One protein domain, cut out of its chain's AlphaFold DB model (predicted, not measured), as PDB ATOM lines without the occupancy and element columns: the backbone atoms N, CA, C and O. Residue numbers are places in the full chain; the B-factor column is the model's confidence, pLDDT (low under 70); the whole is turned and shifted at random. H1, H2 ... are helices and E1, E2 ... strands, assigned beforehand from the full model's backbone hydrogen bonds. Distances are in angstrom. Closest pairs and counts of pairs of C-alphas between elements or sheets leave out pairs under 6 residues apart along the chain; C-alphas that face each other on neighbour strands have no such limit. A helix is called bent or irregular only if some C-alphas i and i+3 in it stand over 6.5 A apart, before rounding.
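Overview. This is residues 6 to 101 of the 101 residues of an uncharacterized protein of Armatimonadetes bacterium Uphvl-Ar1 (UniProt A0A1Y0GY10). A twisted wall of five strands has two helices over one face: H1 over E4 and E3, and H3 over the edge strand E5, while the other face is bare of named helices. The short helix H2 only grazes the sheet, and the loop round Gln 10, before E1, makes one end of the longest axis. The printed part has 96 residues, with three named helices and five named strands in the order E1 H1 E2 E3 E4 H2 H3 E5; the class is mixed, helices and strands. The sheet, in the order E1 E4 E3 E2 E5, is mixed, with parallel pairs at its two edges and antiparallel pairs between. The whole is compact, with a radius of gyration of the C-alphas of 12.3 A, and spans 36 by 25 by 22 A.

Arrangement. In the sheet, the inner strands E2, residues 46 to 50, E3, residues 55 to 60, and E4, residues 66 to 69, form a meander, each strand the antiparallel neighbour of the one before. E2 and E3 form a hairpin, with N 48 and O 57 within hydrogen-bond range at 2.8 A. E3 and E4 form another hairpin, with N 58 and O 66 at 2.9 A. The edge strand E1, residues 15 to 18, is parallel to E4, with N 17 and O 67 at 2.9 A. The other edge strand E5, residues 97 to 100, is parallel to E2, with N 47 and O 97 at 2.8 A. From edge to edge the strands' lines turn by 65 degrees. H1, residues 24 to 41, is on the sheet at a height of 8.7 A, over E4 and E3; it runs along the strands, at 28 degrees to E3 on the local plane, only just short of slantwise. The closest C-alphas of H1 and E4 are those of Leu 34 and Leu 68, 7.1 A apart. H3, residues 78 to 91, is on the same face at a height of 9.5 A, over E5 and along it at 7 degrees on the local plane. The closest C-alphas of H3 and E5 are those of Met 86 and Leu 98, 6.8 A apart. H1 touches H3 with its residues 24 to 32 alone, the same way at a steep tilt of 54 degrees; their closest C-alphas, of Gly 28 and Ile 88, are 6.4 A apart. H2, residues 71 to 75, only grazes the sheet with residues 71 to 74, is apart from H1, and meets H3 only through their link. E1, H1, E2 and E4, H2, H3, E5 are split strand-helix-strand units, with two other strands between their parallel strands in the sheet; both crossovers are right-handed. Every O i to N i+4 pair is within hydrogen-bond range in H3, against 12 of 14 in H1 and 0 of 1 in H2, where 1 of 2 O i to N i+3 pairs is.

Along the chain. E1 begins at C-alpha 15, (360.483, 263.591, 382.100), and is 10.2 A long. H1, 25.2 A, begins at C-alpha 24, (350.828, 244.331, 383.299); it is neither bent nor irregular, but only just: C-alphas 26 and 29 are 6.3 A apart. E2 measures 12.5 A, E3 13.0 A and E4 9.8 A. H2 is 8.2 A long and only just not irregular, with C-alphas 71 and 74 6.4 A apart. H3 is 20.1 A long, and E5, 10.1 A, ends at C-alpha 100, (343.588, 255.042, 375.334).

Size, cuts and confidence. The two C-alphas farthest apart, those of Gln 10 and Val 80, are 37.8 A apart. Residues 6 to 7 pair with residues 15 to 16 of E1, antiparallel. The printed part has no cut, and each link between successive named elements is tight. The mean pLDDT of the printed part is 90.9; residue 61 alone is under 70. Residue 101 is the chain's last.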
ATOM      1  N   GLU A   6     364.102 260.687 384.205       93.31
ATOM      2  CA  GLU A   6     365.126 261.576 383.665       93.31
ATOM      3  C   GLU A   6     364.474 262.761 382.959       93.31
ATOM      4  O   GLU A   6     363.587 262.589 382.124       93.31
ATOM      5  N   SER A   7     364.919 263.980 383.271       91.75
ATOM      6  CA  SER A   7     364.432 265.153 382.549       91.75
ATOM      7  C   SER A   7     365.044 265.217 381.154       91.75
ATOM      8  O   SER A   7     366.260 265.096 380.991       91.75
ATOM      9  N   THR A   8     364.206 265.435 380.145       88.69
ATOM     10  CA  THR A   8     364.629 265.514 378.739       88.69
ATOM     11  C   THR A   8     364.855 266.934 378.250       88.69
ATOM     12  O   THR A   8     365.356 267.139 377.142       88.69
ATOM     13  N   ASP A   9     364.539 267.925 379.079       84.81
ATOM     14  CA  ASP A   9     364.795 269.325 378.793       84.81
ATOM     15  C   ASP A   9     365.584 269.996 379.926       84.81
ATOM     16  O   ASP A   9     365.694 269.514 381.049       84.81
ATOM     17  N   GLN A  10     366.183 271.144 379.617       82.31
ATOM     18  CA  GLN A  10     366.966 271.919 380.585       82.31
ATOM     19  C   GLN A  10     366.104 272.668 381.620       82.31
ATOM     20  O   GLN A  10     366.646 273.350 382.490       82.31
ATOM     21  N   PHE A  11     364.780 272.624 381.475       82.44
ATOM     22  CA  PHE A  11     363.815 273.387 382.257       82.44
ATOM     23  C   PHE A  11     363.056 272.519 383.277       82.44
ATOM     24  O   PHE A  11     362.401 273.080 384.150       82.44
ATOM     25  N   GLY A  12     363.167 271.189 383.210       81.06
ATOM     26  CA  GLY A  12     362.416 270.265 384.056       81.06
ATOM     27  C   GLY A  12     360.923 270.218 383.727       81.06
ATOM     28  O   GLY A  12     360.113 270.029 384.640       81.06
ATOM     29  N   ASN A  13     360.531 270.440 382.467       86.38
ATOM     30  CA  ASN A  13     359.114 270.363 382.086       86.38
ATOM     31  C   ASN A  13     358.719 268.960 381.641       86.38
ATOM     32  O   ASN A  13     357.594 268.550 381.914       86.38
ATOM     33  N   MET A  14     359.644 268.242 381.002       91.94
ATOM     34  CA  MET A  14     359.413 266.897 380.504       91.94
ATOM     35  C   MET A  14     360.364 265.871 381.120       91.94
ATOM     36  O   MET A  14     361.574 266.102 381.220       91.94
ATOM     37  N   PHE A  15     359.794 264.735 381.517       94.81
ATOM     38  CA  PHE A  15     360.483 263.591 382.100       94.81
ATOM     39  C   PHE A  15     360.136 262.318 381.345       94.81
ATOM     40  O   PHE A  15     358.991 262.109 380.940       94.81
ATOM     41  N   ILE A  16     361.134 261.457 381.185       95.38
ATOM     42  CA  ILE A  16     360.962 260.120 380.636       95.38
ATOM     43  C   ILE A  16     361.426 259.104 381.671       95.38
ATOM     44  O   ILE A  16     362.494 259.249 382.265       95.38
ATOM     45  N   GLY A  17     360.604 258.083 381.878       96.12
ATOM     46  CA  GLY A  17     360.946 256.879 382.611       96.12
ATOM     47  C   GLY A  17     360.920 255.689 381.662       96.12
ATOM     48  O   GLY A  17     360.069 255.617 380.779       96.12
ATOM     49  N   VAL A  18     361.841 254.744 381.835       95.94
ATOM     50  CA  VAL A  18     361.836 253.486 381.076       95.94
ATOM     51  C   VAL A  18     361.434 252.358 382.015       95.94
ATOM     52  O   VAL A  18     362.137 252.075 382.986       95.94
ATOM     53  N   SER A  19     360.304 251.719 381.723       95.25
ATOM     54  CA  SER A  19     359.842 250.543 382.452       95.25
ATOM     55  C   SER A  19     360.651 249.315 382.043       95.25
ATOM     56  O   SER A  19     360.871 249.047 380.861       95.25
ATOM     57  N   SER A  20     361.077 248.538 383.037       93.75
ATOM     58  CA  SER A  20     361.652 247.207 382.822       93.75
ATOM     59  C   SER A  20     360.621 246.083 382.951       93.75
ATOM     60  O   SER A  20     361.002 244.914 382.882       93.75
ATOM     61  N   ALA A  21     359.350 246.420 383.193       93.06
ATOM     62  CA  ALA A  21     358.276 245.451 383.350       93.06
ATOM     63  C   ALA A  21     358.102 244.626 382.073       93.06
ATOM     64  O   ALA A  21     358.228 245.145 380.964       93.06
ATOM     65  N   GLN A  22     357.773 243.346 382.227       91.56
ATOM     66  CA  GLN A  22     357.499 242.427 381.116       91.56
ATOM     67  C   GLN A  22     356.038 241.961 381.085       91.56
ATOM     68  O   GLN A  22     355.671 241.090 380.297       91.56
ATOM     69  N   SER A  23     355.205 242.503 381.974       91.50
ATOM     70  CA  SER A  23     353.783 242.188 382.088       91.50
ATOM     71  C   SER A  23     353.022 243.335 382.749       91.50
ATOM     72  O   SER A  23     353.630 244.181 383.407       91.50
ATOM     73  N   VAL A  24     351.691 243.336 382.635       91.50
ATOM     74  CA  VAL A  24     350.828 244.331 383.299       91.50
ATOM     75  C   VAL A  24     350.969 244.288 384.822       91.50
ATOM     76  O   VAL A  24     351.035 245.329 385.469       91.50
ATOM     77  N   ALA A  25     351.092 243.090 385.401       89.56
ATOM     78  CA  ALA A  25     351.254 242.928 386.844       89.56
ATOM     79  C   ALA A  25     352.542 243.590 387.368       89.56
ATOM     80  O   ALA A  25     352.522 244.236 388.411       89.56
ATOM     81  N   GLU A  26     353.653 243.455 386.637       91.06
ATOM     82  CA  GLU A  26     354.913 244.134 386.971       91.06
ATOM     83  C   GLU A  26     354.845 245.638 386.684       91.06
ATOM     84  O   GLU A  26     355.393 246.440 387.439       91.06
ATOM     85  N   LEU A  27     354.138 246.022 385.619       92.44
ATOM     86  CA  LEU A  27     353.955 247.414 385.220       92.44
ATOM     87  C   LEU A  27     353.175 248.211 386.269       92.44
ATOM     88  O   LEU A  27     353.355 249.418 386.349       92.44
ATOM     89  N   GLY A  28     352.357 247.565 387.105       91.31
ATOM     90  CA  GLY A  28     351.590 248.243 388.148       91.31
ATOM     91  C   GLY A  28     352.438 249.095 389.100       91.31
ATOM     92  O   GLY A  28     352.024 250.201 389.446       91.31
ATOM     93  N   GLU A  29     353.642 248.645 389.477       91.19
ATOM     94  CA  GLU A  29     354.550 249.440 390.325       91.19
ATOM     95  C   GLU A  29     355.080 250.680 389.588       91.19
ATOM     96  O   GLU A  29     355.101 251.785 390.136       91.19
ATOM     97  N   ASP A  30     355.479 250.507 388.329       94.25
ATOM     98  CA  ASP A  30     356.001 251.584 387.484       94.25
ATOM     99  C   ASP A  30     354.903 252.606 387.161       94.25
ATOM    100  O   ASP A  30     355.130 253.816 387.116       94.25
ATOM    101  N   PHE A  31     353.679 252.112 387.005       91.00
ATOM    102  CA  PHE A  31     352.510 252.914 386.721       91.00
ATOM    103  C   PHE A  31     352.058 253.723 387.941       91.00
ATOM    104  O   PHE A  31     351.738 254.906 387.820       91.00
ATOM    105  N   ALA A  32     352.132 253.131 389.137       92.25
ATOM    106  CA  ALA A  32     351.959 253.853 390.390       92.25
ATOM    107  C   ALA A  32     353.018 254.953 390.565       92.25
ATOM    108  O   ALA A  32     352.678 256.052 391.002       92.25
ATOM    109  N   SER A  33     354.274 254.692 390.175       94.12
ATOM    110  CA  SER A  33     355.339 255.703 390.204       94.12
ATOM    111  C   SER A  33     355.038 256.885 389.278       94.12
ATOM    112  O   SER A  33     355.172 258.024 389.717       94.12
ATOM    113  N   LEU A  34     354.566 256.644 388.048       94.50
ATOM    114  CA  LEU A  34     354.124 257.717 387.145       94.50
ATOM    115  C   LEU A  34     353.030 258.570 387.797       94.50
ATOM    116  O   LEU A  34     353.131 259.792 387.840       94.50
ATOM    117  N   VAL A  35     351.994 257.929 388.338       92.75
ATOM    118  CA  VAL A  35     350.888 258.628 389.007       92.75
ATOM    119  C   VAL A  35     351.378 259.451 390.201       92.75
ATOM    120  O   VAL A  35     350.874 260.548 390.442       92.75
ATOM    121  N   GLU A  36     352.343 258.940 390.961       92.69
ATOM    122  CA  GLU A  36     352.928 259.663 392.085       92.69
ATOM    123  C   GLU A  36     353.657 260.933 391.629       92.69
ATOM    124  O   GLU A  36     353.407 261.993 392.206       92.69
ATOM    125  N   GLU A  37     354.472 260.867 390.572       93.00
ATOM    126  CA  GLU A  37     355.152 262.044 390.008       93.00
ATOM    127  C   GLU A  37     354.146 263.125 389.587       93.00
ATOM    128  O   GLU A  37     354.292 264.299 389.939       93.00
ATOM    129  N   LEU A  38     353.064 262.726 388.910       92.12
ATOM    130  CA  LEU A  38     351.996 263.644 388.504       92.12
ATOM    131  C   LEU A  38     351.315 264.297 389.717       92.12
ATOM    132  O   LEU A  38     351.145 265.518 389.767       92.12
ATOM    133  N   LYS A  39     350.996 263.510 390.754       90.38
ATOM    134  CA  LYS A  39     350.414 264.028 392.004       90.38
ATOM    135  C   LYS A  39     351.346 265.000 392.720       90.38
ATOM    136  O   LYS A  39     350.888 266.029 393.212       90.38
ATOM    137  N   GLN A  40     352.640 264.690 392.805       90.44
ATOM    138  CA  GLN A  40     353.621 265.543 393.480       90.44
ATOM    139  C   GLN A  40     353.756 266.913 392.804       90.44
ATOM    140  O   GLN A  40     354.021 267.912 393.477       90.44
ATOM    141  N   ARG A  41     353.523 266.976 391.491       88.12
ATOM    142  CA  ARG A  41     353.505 268.224 390.716       88.12
ATOM    143  C   ARG A  41     352.195 269.000 390.836       88.12
ATOM    144  O   ARG A  41     352.164 270.176 390.483       88.12
ATOM    145  N   GLY A  42     351.155 268.379 391.390       85.62
ATOM    146  CA  GLY A  42     349.809 268.942 391.430       85.62
ATOM    147  C   GLY A  42     349.142 268.952 390.056       85.62
ATOM    148  O   GLY A  42     348.286 269.800 389.815       85.62
ATOM    149  N   ASP A  43     349.564 268.049 389.169       86.31
ATOM    150  CA  ASP A  43     348.934 267.861 387.871       86.31
ATOM    151  C   ASP A  43     347.549 267.214 388.068       86.31
ATOM    152  O   ASP A  43     347.330 266.418 388.983       86.31
ATOM    153  N   GLU A  44     346.604 267.555 387.195       84.62
ATOM    154  CA  GLU A  44     345.261 266.974 387.131       84.62
ATOM    155  C   GLU A  44     344.968 266.596 385.671       84.62
ATOM    156  O   GLU A  44     345.560 267.162 384.749       84.62
ATOM    157  N   GLY A  45     344.055 265.652 385.440       88.25
ATOM    158  CA  GLY A  45     343.599 265.304 384.092       88.25
ATOM    159  C   GLY A  45     343.716 263.821 383.778       88.25
ATOM    160  O   GLY A  45     343.354 262.973 384.591       88.25
ATOM    161  N   GLN A  46     344.176 263.504 382.570       92.88
ATOM    162  CA  GLN A  46     344.166 262.142 382.046       92.88
ATOM    163  C   GLN A  46     345.573 261.563 381.933       92.88
ATOM    164  O   GLN A  46     346.523 262.256 381.573       92.88
ATOM    165  N   VAL A  47     345.681 260.264 382.173       94.81
ATOM    166  CA  VAL A  47     346.829 259.446 381.799       94.81
ATOM    167  C   VAL A  47     346.453 258.687 380.534       94.81
ATOM    168  O   VAL A  47     345.395 258.074 380.463       94.81
ATOM    169  N   THR A  48     347.283 258.768 379.502       95.75
ATOM    170  CA  THR A  48     347.010 258.213 378.174       95.75
ATOM    171  C   THR A  48     347.934 257.045 377.883       95.75
ATOM    172  O   THR A  48     349.146 257.213 377.939       95.75
ATOM    173  N   VAL A  49     347.377 255.892 377.525       95.75
ATOM    174  CA  VAL A  49     348.136 254.736 377.030       95.75
ATOM    175  C   VAL A  49     348.168 254.782 375.509       95.75
ATOM    176  O   VAL A  49     347.122 254.695 374.859       95.75
ATOM    177  N   ASP A  50     349.367 254.903 374.952       95.00
ATOM    178  CA  ASP A  50     349.635 254.839 373.523       95.00
ATOM    179  C   ASP A  50     350.320 253.511 373.181       95.00
ATOM    180  O   ASP A  50     351.535 253.341 373.289       95.00
ATOM    181  N   PHE A  51     349.508 252.549 372.751       94.19
ATOM    182  CA  PHE A  51     349.993 251.246 372.306       94.19
ATOM    183  C   PHE A  51     350.770 251.322 370.987       94.19
ATOM    184  O   PHE A  51     351.528 250.414 370.691       94.19
ATOM    185  N   GLY A  52     350.597 252.375 370.181       92.94
ATOM    186  CA  GLY A  52     351.293 252.515 368.901       92.94
ATOM    187  C   GLY A  52     352.766 252.895 369.048       92.94
ATOM    188  O   GLY A  52     353.545 252.623 368.138       92.94
ATOM    189  N   PHE A  53     353.128 253.510 370.176       92.88
ATOM    190  CA  PHE A  53     354.500 253.909 370.509       92.88
ATOM    191  C   PHE A  53     355.048 253.216 371.760       92.88
ATOM    192  O   PHE A  53     356.204 253.416 372.122       92.88
ATOM    193  N   GLY A  54     354.222 252.407 372.425       94.94
ATOM    194  CA  GLY A  54     354.580 251.731 373.662       94.94
ATOM    195  C   GLY A  54     354.818 252.706 374.810       94.94
ATOM    196  O   GLY A  54     355.794 252.576 375.545       94.94
ATOM    197  N   GLU A  55     353.949 253.704 374.953       95.75
ATOM    198  CA  GLU A  55     354.128 254.804 375.899       95.75
ATOM    199  C   GLU A  55     352.902 254.994 376.790       95.75
ATOM    200  O   GLU A  55     351.762 254.769 376.384       95.75
ATOM    201  N   ILE A  56     353.136 255.452 378.019       95.69
ATOM    202  CA  ILE A  56     352.090 255.925 378.918       95.69
ATOM    203  C   ILE A  56     352.404 257.351 379.351       95.69
ATOM    204  O   ILE A  56     353.437 257.619 379.956       95.69
ATOM    205  N   ASN A  57     351.499 258.270 379.038       94.69
ATOM    206  CA  ASN A  57     351.745 259.704 379.046       94.69
ATOM    207  C   ASN A  57     350.820 260.414 380.032       94.69
ATOM    208  O   ASN A  57     349.631 260.109 380.089       94.69
ATOM    209  N   GLY A  58     351.317 261.412 380.756       92.94
ATOM    210  CA  GLY A  58     350.468 262.261 381.589       92.94
ATOM    211  C   GLY A  58     351.143 263.569 382.012       92.94
ATOM    212  O   GLY A  58     352.370 263.661 381.971       92.94
ATOM    213  N   PRO A  59     350.363 264.596 382.389       92.00
ATOM    214  CA  PRO A  59     348.910 264.688 382.231       92.00
ATOM    215  C   PRO A  59     348.508 265.061 380.779       92.00
ATOM    216  O   PRO A  59     349.248 265.726 380.058       92.00
ATOM    217  N   ASN A  60     347.321 264.645 380.336       82.12
ATOM    218  CA  ASN A  60     346.661 265.001 379.063       82.12
ATOM    219  C   ASN A  60     345.312 265.693 379.395       82.12
ATOM    220  O   ASN A  60     344.682 265.278 380.375       82.12
ATOM    221  N   PRO A  61     344.837 266.729 378.659       69.88
ATOM    222  CA  PRO A  61     345.315 267.244 377.361       69.88
ATOM    223  C   PRO A  61     346.184 268.490 377.367       69.88
ATOM    224  O   PRO A  61     346.642 268.886 376.296       69.88
ATOM    225  N   ASP A  62     346.411 269.126 378.512       71.62
ATOM    226  CA  ASP A  62     347.030 270.451 378.508       71.62
ATOM    227  C   ASP A  62     348.509 270.415 378.097       71.62
ATOM    228  O   ASP A  62     348.905 271.079 377.135       71.62
ATOM    229  N   ALA A  63     349.330 269.635 378.803       82.81
ATOM    230  CA  ALA A  63     350.740 269.442 378.480       82.81
ATOM    231  C   ALA A  63     351.278 268.165 379.135       82.81
ATOM    232  O   ALA A  63     351.363 268.086 380.359       82.81
ATOM    233  N   VAL A  64     351.703 267.202 378.314       90.44
ATOM    234  CA  VAL A  64     352.378 265.993 378.803       90.44
ATOM    235  C   VAL A  64     353.677 266.396 379.492       90.44
ATOM    236  O   VAL A  64     354.531 267.042 378.882       90.44
ATOM    237  N   SER A  65     353.823 266.005 380.756       92.56
ATOM    238  CA  SER A  65     355.012 266.271 381.566       92.56
ATOM    239  C   SER A  65     355.827 265.001 381.818       92.56
ATOM    240  O   SER A  65     357.037 265.085 382.008       92.56
ATOM    241  N   HIS A  66     355.191 263.827 381.780       95.12
ATOM    242  CA  HIS A  66     355.806 262.526 382.030       95.12
ATOM    243  C   HIS A  66     355.416 261.520 380.953       95.12
ATOM    244  O   HIS A  66     354.248 261.418 380.570       95.12
ATOM    245  N   VAL A  67     356.411 260.758 380.509       95.62
ATOM    246  CA  VAL A  67     356.263 259.650 379.565       95.62
ATOM    247  C   VAL A  67     356.939 258.422 380.150       95.62
ATOM    248  O   VAL A  67     358.141 258.426 380.409       95.62
ATOM    249  N   LEU A  68     356.171 257.363 380.359       96.88
ATOM    250  CA  LEU A  68     356.672 256.048 380.726       96.88
ATOM    251  C   LEU A  68     356.772 255.189 379.466       96.88
ATOM    252  O   LEU A  68     355.756 254.845 378.871       96.88
ATOM    253  N   GLN A  69     357.986 254.822 379.076       96.62
ATOM    254  CA  GLN A  69     358.230 253.934 377.945       96.62
ATOM    255  C   GLN A  69     358.130 252.474 378.384       96.62
ATOM    256  O   GLN A  69     358.799 252.050 379.329       96.62
ATOM    257  N   VAL A  70     357.318 251.699 377.672       95.75
ATOM    258  CA  VAL A  70     357.015 250.293 377.943       95.75
ATOM    259  C   VAL A  70     357.068 249.515 376.627       95.75
ATOM    260  O   VAL A  70     356.073 249.350 375.926       95.75
ATOM    261  N   ALA A  71     358.251 248.998 376.298       92.06
ATOM    262  CA  ALA A  71     358.551 248.440 374.974       92.06
ATOM    263  C   ALA A  71     357.601 247.321 374.503       92.06
ATOM    264  O   ALA A  71     357.364 247.174 373.311       92.06
ATOM    265  N   TRP A  72     357.052 246.511 375.414       93.75
ATOM    266  CA  TRP A  72     356.190 245.389 375.029       93.75
ATOM    267  C   TRP A  72     354.745 245.802 374.702       93.75
ATOM    268  O   TRP A  72     354.003 244.983 374.160       93.75
ATOM    269  N   LEU A  73     354.337 247.045 374.993       93.44
ATOM    270  CA  LEU A  73     352.988 247.530 374.676       93.44
ATOM    271  C   LEU A  73     352.728 247.612 373.162       93.44
ATOM    272  O   LEU A  73     351.584 247.457 372.743       93.44
ATOM    273  N   GLU A  74     353.765 247.798 372.338       91.56
ATOM    274  CA  GLU A  74     353.631 247.864 370.869       91.56
ATOM    275  C   GLU A  74     353.213 246.528 370.238       91.56
ATOM    276  O   GLU A  74     352.633 246.490 369.151       91.56
ATOM    277  N   GLU A  75     353.501 245.418 370.918       91.00
ATOM    278  CA  GLU A  75     353.317 244.064 370.392       91.00
ATOM    279  C   GLU A  75     352.243 243.266 371.157       91.00
ATOM    280  O   GLU A  75     352.080 242.064 370.927       91.00
ATOM    281  N   CYS A  76     351.505 243.904 372.073       90.38
ATOM    282  CA  CYS A  76     350.529 243.233 372.928       90.38
ATOM    283  C   CYS A  76     349.091 243.259 372.383       90.38
ATOM    284  O   CYS A  76     348.740 244.031 371.490       90.38
ATOM    285  N   ASP A  77     348.214 242.443 372.977       93.38
ATOM    286  CA  ASP A  77     346.769 242.568 372.772       93.38
ATOM    287  C   ASP A  77     346.249 243.790 373.543       93.38
ATOM    288  O   ASP A  77     346.115 243.770 374.769       93.38
ATOM    289  N   THR A  78     345.984 244.872 372.811       93.25
ATOM    290  CA  THR A  78     345.657 246.176 373.397       93.25
ATOM    291  C   THR A  78     344.361 246.169 374.203       93.25
ATOM    292  O   THR A  78     344.242 246.934 375.152       93.25
ATOM    293  N   ASP A  79     343.373 245.347 373.832       93.19
ATOM    294  CA  ASP A  79     342.084 245.321 374.536       93.19
ATOM    295  C   ASP A  79     342.207 244.585 375.873       93.19
ATOM    296  O   ASP A  79     341.670 245.046 376.883       93.19
ATOM    297  N   VAL A  80     342.955 243.476 375.896       93.56
ATOM    298  CA  VAL A  80     343.253 242.738 377.133       93.56
ATOM    299  C   VAL A  80     344.071 243.609 378.081       93.56
ATOM    300  O   VAL A  80     343.669 243.831 379.221       93.56
ATOM    301  N   VAL A  81     345.178 244.161 377.586       93.88
ATOM    302  CA  VAL A  81     346.122 244.931 378.404       93.88
ATOM    303  C   VAL A  81     345.495 246.215 378.932       93.88
ATOM    304  O   VAL A  81     345.676 246.545 380.101       93.88
ATOM    305  N   PHE A  82     344.719 246.936 378.116       94.88
ATOM    306  CA  PHE A  82     344.035 248.137 378.593       94.88
ATOM    307  C   PHE A  82     343.004 247.815 379.684       94.88
ATOM    308  O   PHE A  82     342.869 248.576 380.639       94.88
ATOM    309  N   GLY A  83     342.304 246.680 379.574       94.56
ATOM    310  CA  GLY A  83     341.392 246.201 380.612       94.56
ATOM    311  C   GLY A  83     342.095 245.983 381.951       94.56
ATOM    312  O   GLY A  83     341.659 246.529 382.960       94.56
ATOM    313  N   GLU A  84     343.215 245.258 381.946       94.44
ATOM    314  CA  GLU A  84     344.017 245.007 383.151       94.44
ATOM    315  C   GLU A  84     344.604 246.308 383.734       94.44
ATOM    316  O   GLU A  84     344.602 246.516 384.947       94.44
ATOM    317  N   LEU A  85     345.053 247.234 382.877       93.25
ATOM    318  CA  LEU A  85     345.541 248.544 383.313       93.25
ATOM    319  C   LEU A  85     344.449 249.383 383.982       93.25
ATOM    320  O   LEU A  85     344.739 250.065 384.962       93.25
ATOM    321  N   MET A  86     343.203 249.333 383.496       93.25
ATOM    322  CA  MET A  86     342.083 250.019 384.150       93.25
ATOM    323  C   MET A  86     341.805 249.471 385.551       93.25
ATOM    324  O   MET A  86     341.473 250.253 386.441       93.25
ATOM    325  N   GLU A  87     341.943 248.158 385.760       92.25
ATOM    326  CA  GLU A  87     341.778 247.551 387.085       92.25
ATOM    327  C   GLU A  87     342.839 248.082 388.054       92.25
ATOM    328  O   GLU A  87     342.483 248.655 389.083       92.25
ATOM    329  N   ILE A  88     344.120 248.008 387.672       89.69
ATOM    330  CA  ILE A  88     345.235 248.529 388.480       89.69
ATOM    331  C   ILE A  88     345.057 250.024 388.758       89.69
ATOM    332  O   ILE A  88     345.220 250.487 389.886       89.69
ATOM    333  N   PHE A  89     344.711 250.806 387.737       88.06
ATOM    334  CA  PHE A  89     344.579 252.253 387.867       88.06
ATOM    335  C   PHE A  89     343.417 252.661 388.775       88.06
ATOM    336  O   PHE A  89     343.529 253.632 389.526       88.06
ATOM    337  N   GLY A  90     342.320 251.897 388.751       87.50
ATOM    338  CA  GLY A  90     341.192 252.076 389.660       87.50
ATOM    339  C   GLY A  90     341.568 251.863 391.130       87.50
ATOM    340  O   GLY A  90     341.048 252.568 391.994       87.50
ATOM    341  N   GLU A  91     342.505 250.958 391.422       88.31
ATOM    342  CA  GLU A  91     343.000 250.704 392.784       88.31
ATOM    343  C   GLU A  91     343.886 251.839 393.328       88.31
ATOM    344  O   GLU A  91     344.000 252.001 394.543       88.31
ATOM    345  N   LEU A  92     344.487 252.658 392.459       83.62
ATOM    346  CA  LEU A  92     345.378 253.756 392.863       83.62
ATOM    347  C   LEU A  92     344.642 254.993 393.407       83.62
ATOM    348  O   LEU A  92     345.307 255.934 393.862       83.62
ATOM    349  N   GLU A  93     343.302 255.020 393.319       80.25
ATOM    350  CA  GLU A  93     342.414 256.121 393.744       80.25
ATOM    351  C   GLU A  93     343.021 257.501 393.445       80.25
ATOM    352  O   GLU A  93     343.183 258.366 394.312       80.25
ATOM    353  N   CYS A  94     343.490 257.674 392.207       78.69
ATOM    354  CA  CYS A  94     344.475 258.703 391.914       78.69
ATOM    355  C   CYS A  94     343.921 260.051 391.469       78.69
ATOM    356  O   CYS A  94     344.675 261.020 391.474       78.69
ATOM    357  N   GLY A  95     342.628 260.122 391.151       83.38
ATOM    358  CA  GLY A  95     341.973 261.345 390.681       83.38
ATOM    359  C   GLY A  95     342.270 261.697 389.220       83.38
ATOM    360  O   GLY A  95     341.781 262.718 388.748       83.38
ATOM    361  N   PHE A  96     343.033 260.861 388.514       89.25
ATOM    362  CA  PHE A  96     343.214 260.943 387.068       89.25
ATOM    363  C   PHE A  96     342.241 259.995 386.365       89.25
ATOM    364  O   PHE A  96     341.778 259.025 386.964       89.25
ATOM    365  N   ASP A  97     341.979 260.243 385.083       91.56
ATOM    366  CA  ASP A  97     341.287 259.291 384.211       91.56
ATOM    367  C   ASP A  97     342.303 258.540 383.349       91.56
ATOM    368  O   ASP A  97     343.192 259.155 382.761       91.56
ATOM    369  N   LEU A  98     342.161 257.220 383.223       93.81
ATOM    370  CA  LEU A  98     342.948 256.444 382.269       93.81
ATOM    371  C   LEU A  98     342.234 256.402 380.919       93.81
ATOM    372  O   LEU A  98     341.090 255.955 380.824       93.81
ATOM    373  N   VAL A  99     342.922 256.828 379.866       94.12
ATOM    374  CA  VAL A  99     342.406 256.827 378.496       94.12
ATOM    375  C   VAL A  99     343.360 256.108 377.551       94.12
ATOM    376  O   VAL A  99     344.558 255.999 377.804       94.12
ATOM    377  N   ARG A 100     342.819 255.608 376.444       92.88
ATOM    378  CA  ARG A 100     343.588 255.042 375.334       92.88
ATOM    379  C   ARG A 100     343.658 256.074 374.207       92.88
ATOM    380  O   ARG A 100     342.624 256.681 373.916       92.88
ATOM    381  N   ALA A 101     344.841 256.263 373.620       88.31
ATOM    382  CA  ALA A 101     345.046 257.116 372.443       88.31
ATOM    383  C   ALA A 101     344.385 256.548 371.174       88.31
ATOM    384  O   ALA A 101     344.278 255.303 371.055       88.31
TER     385      ALA A 101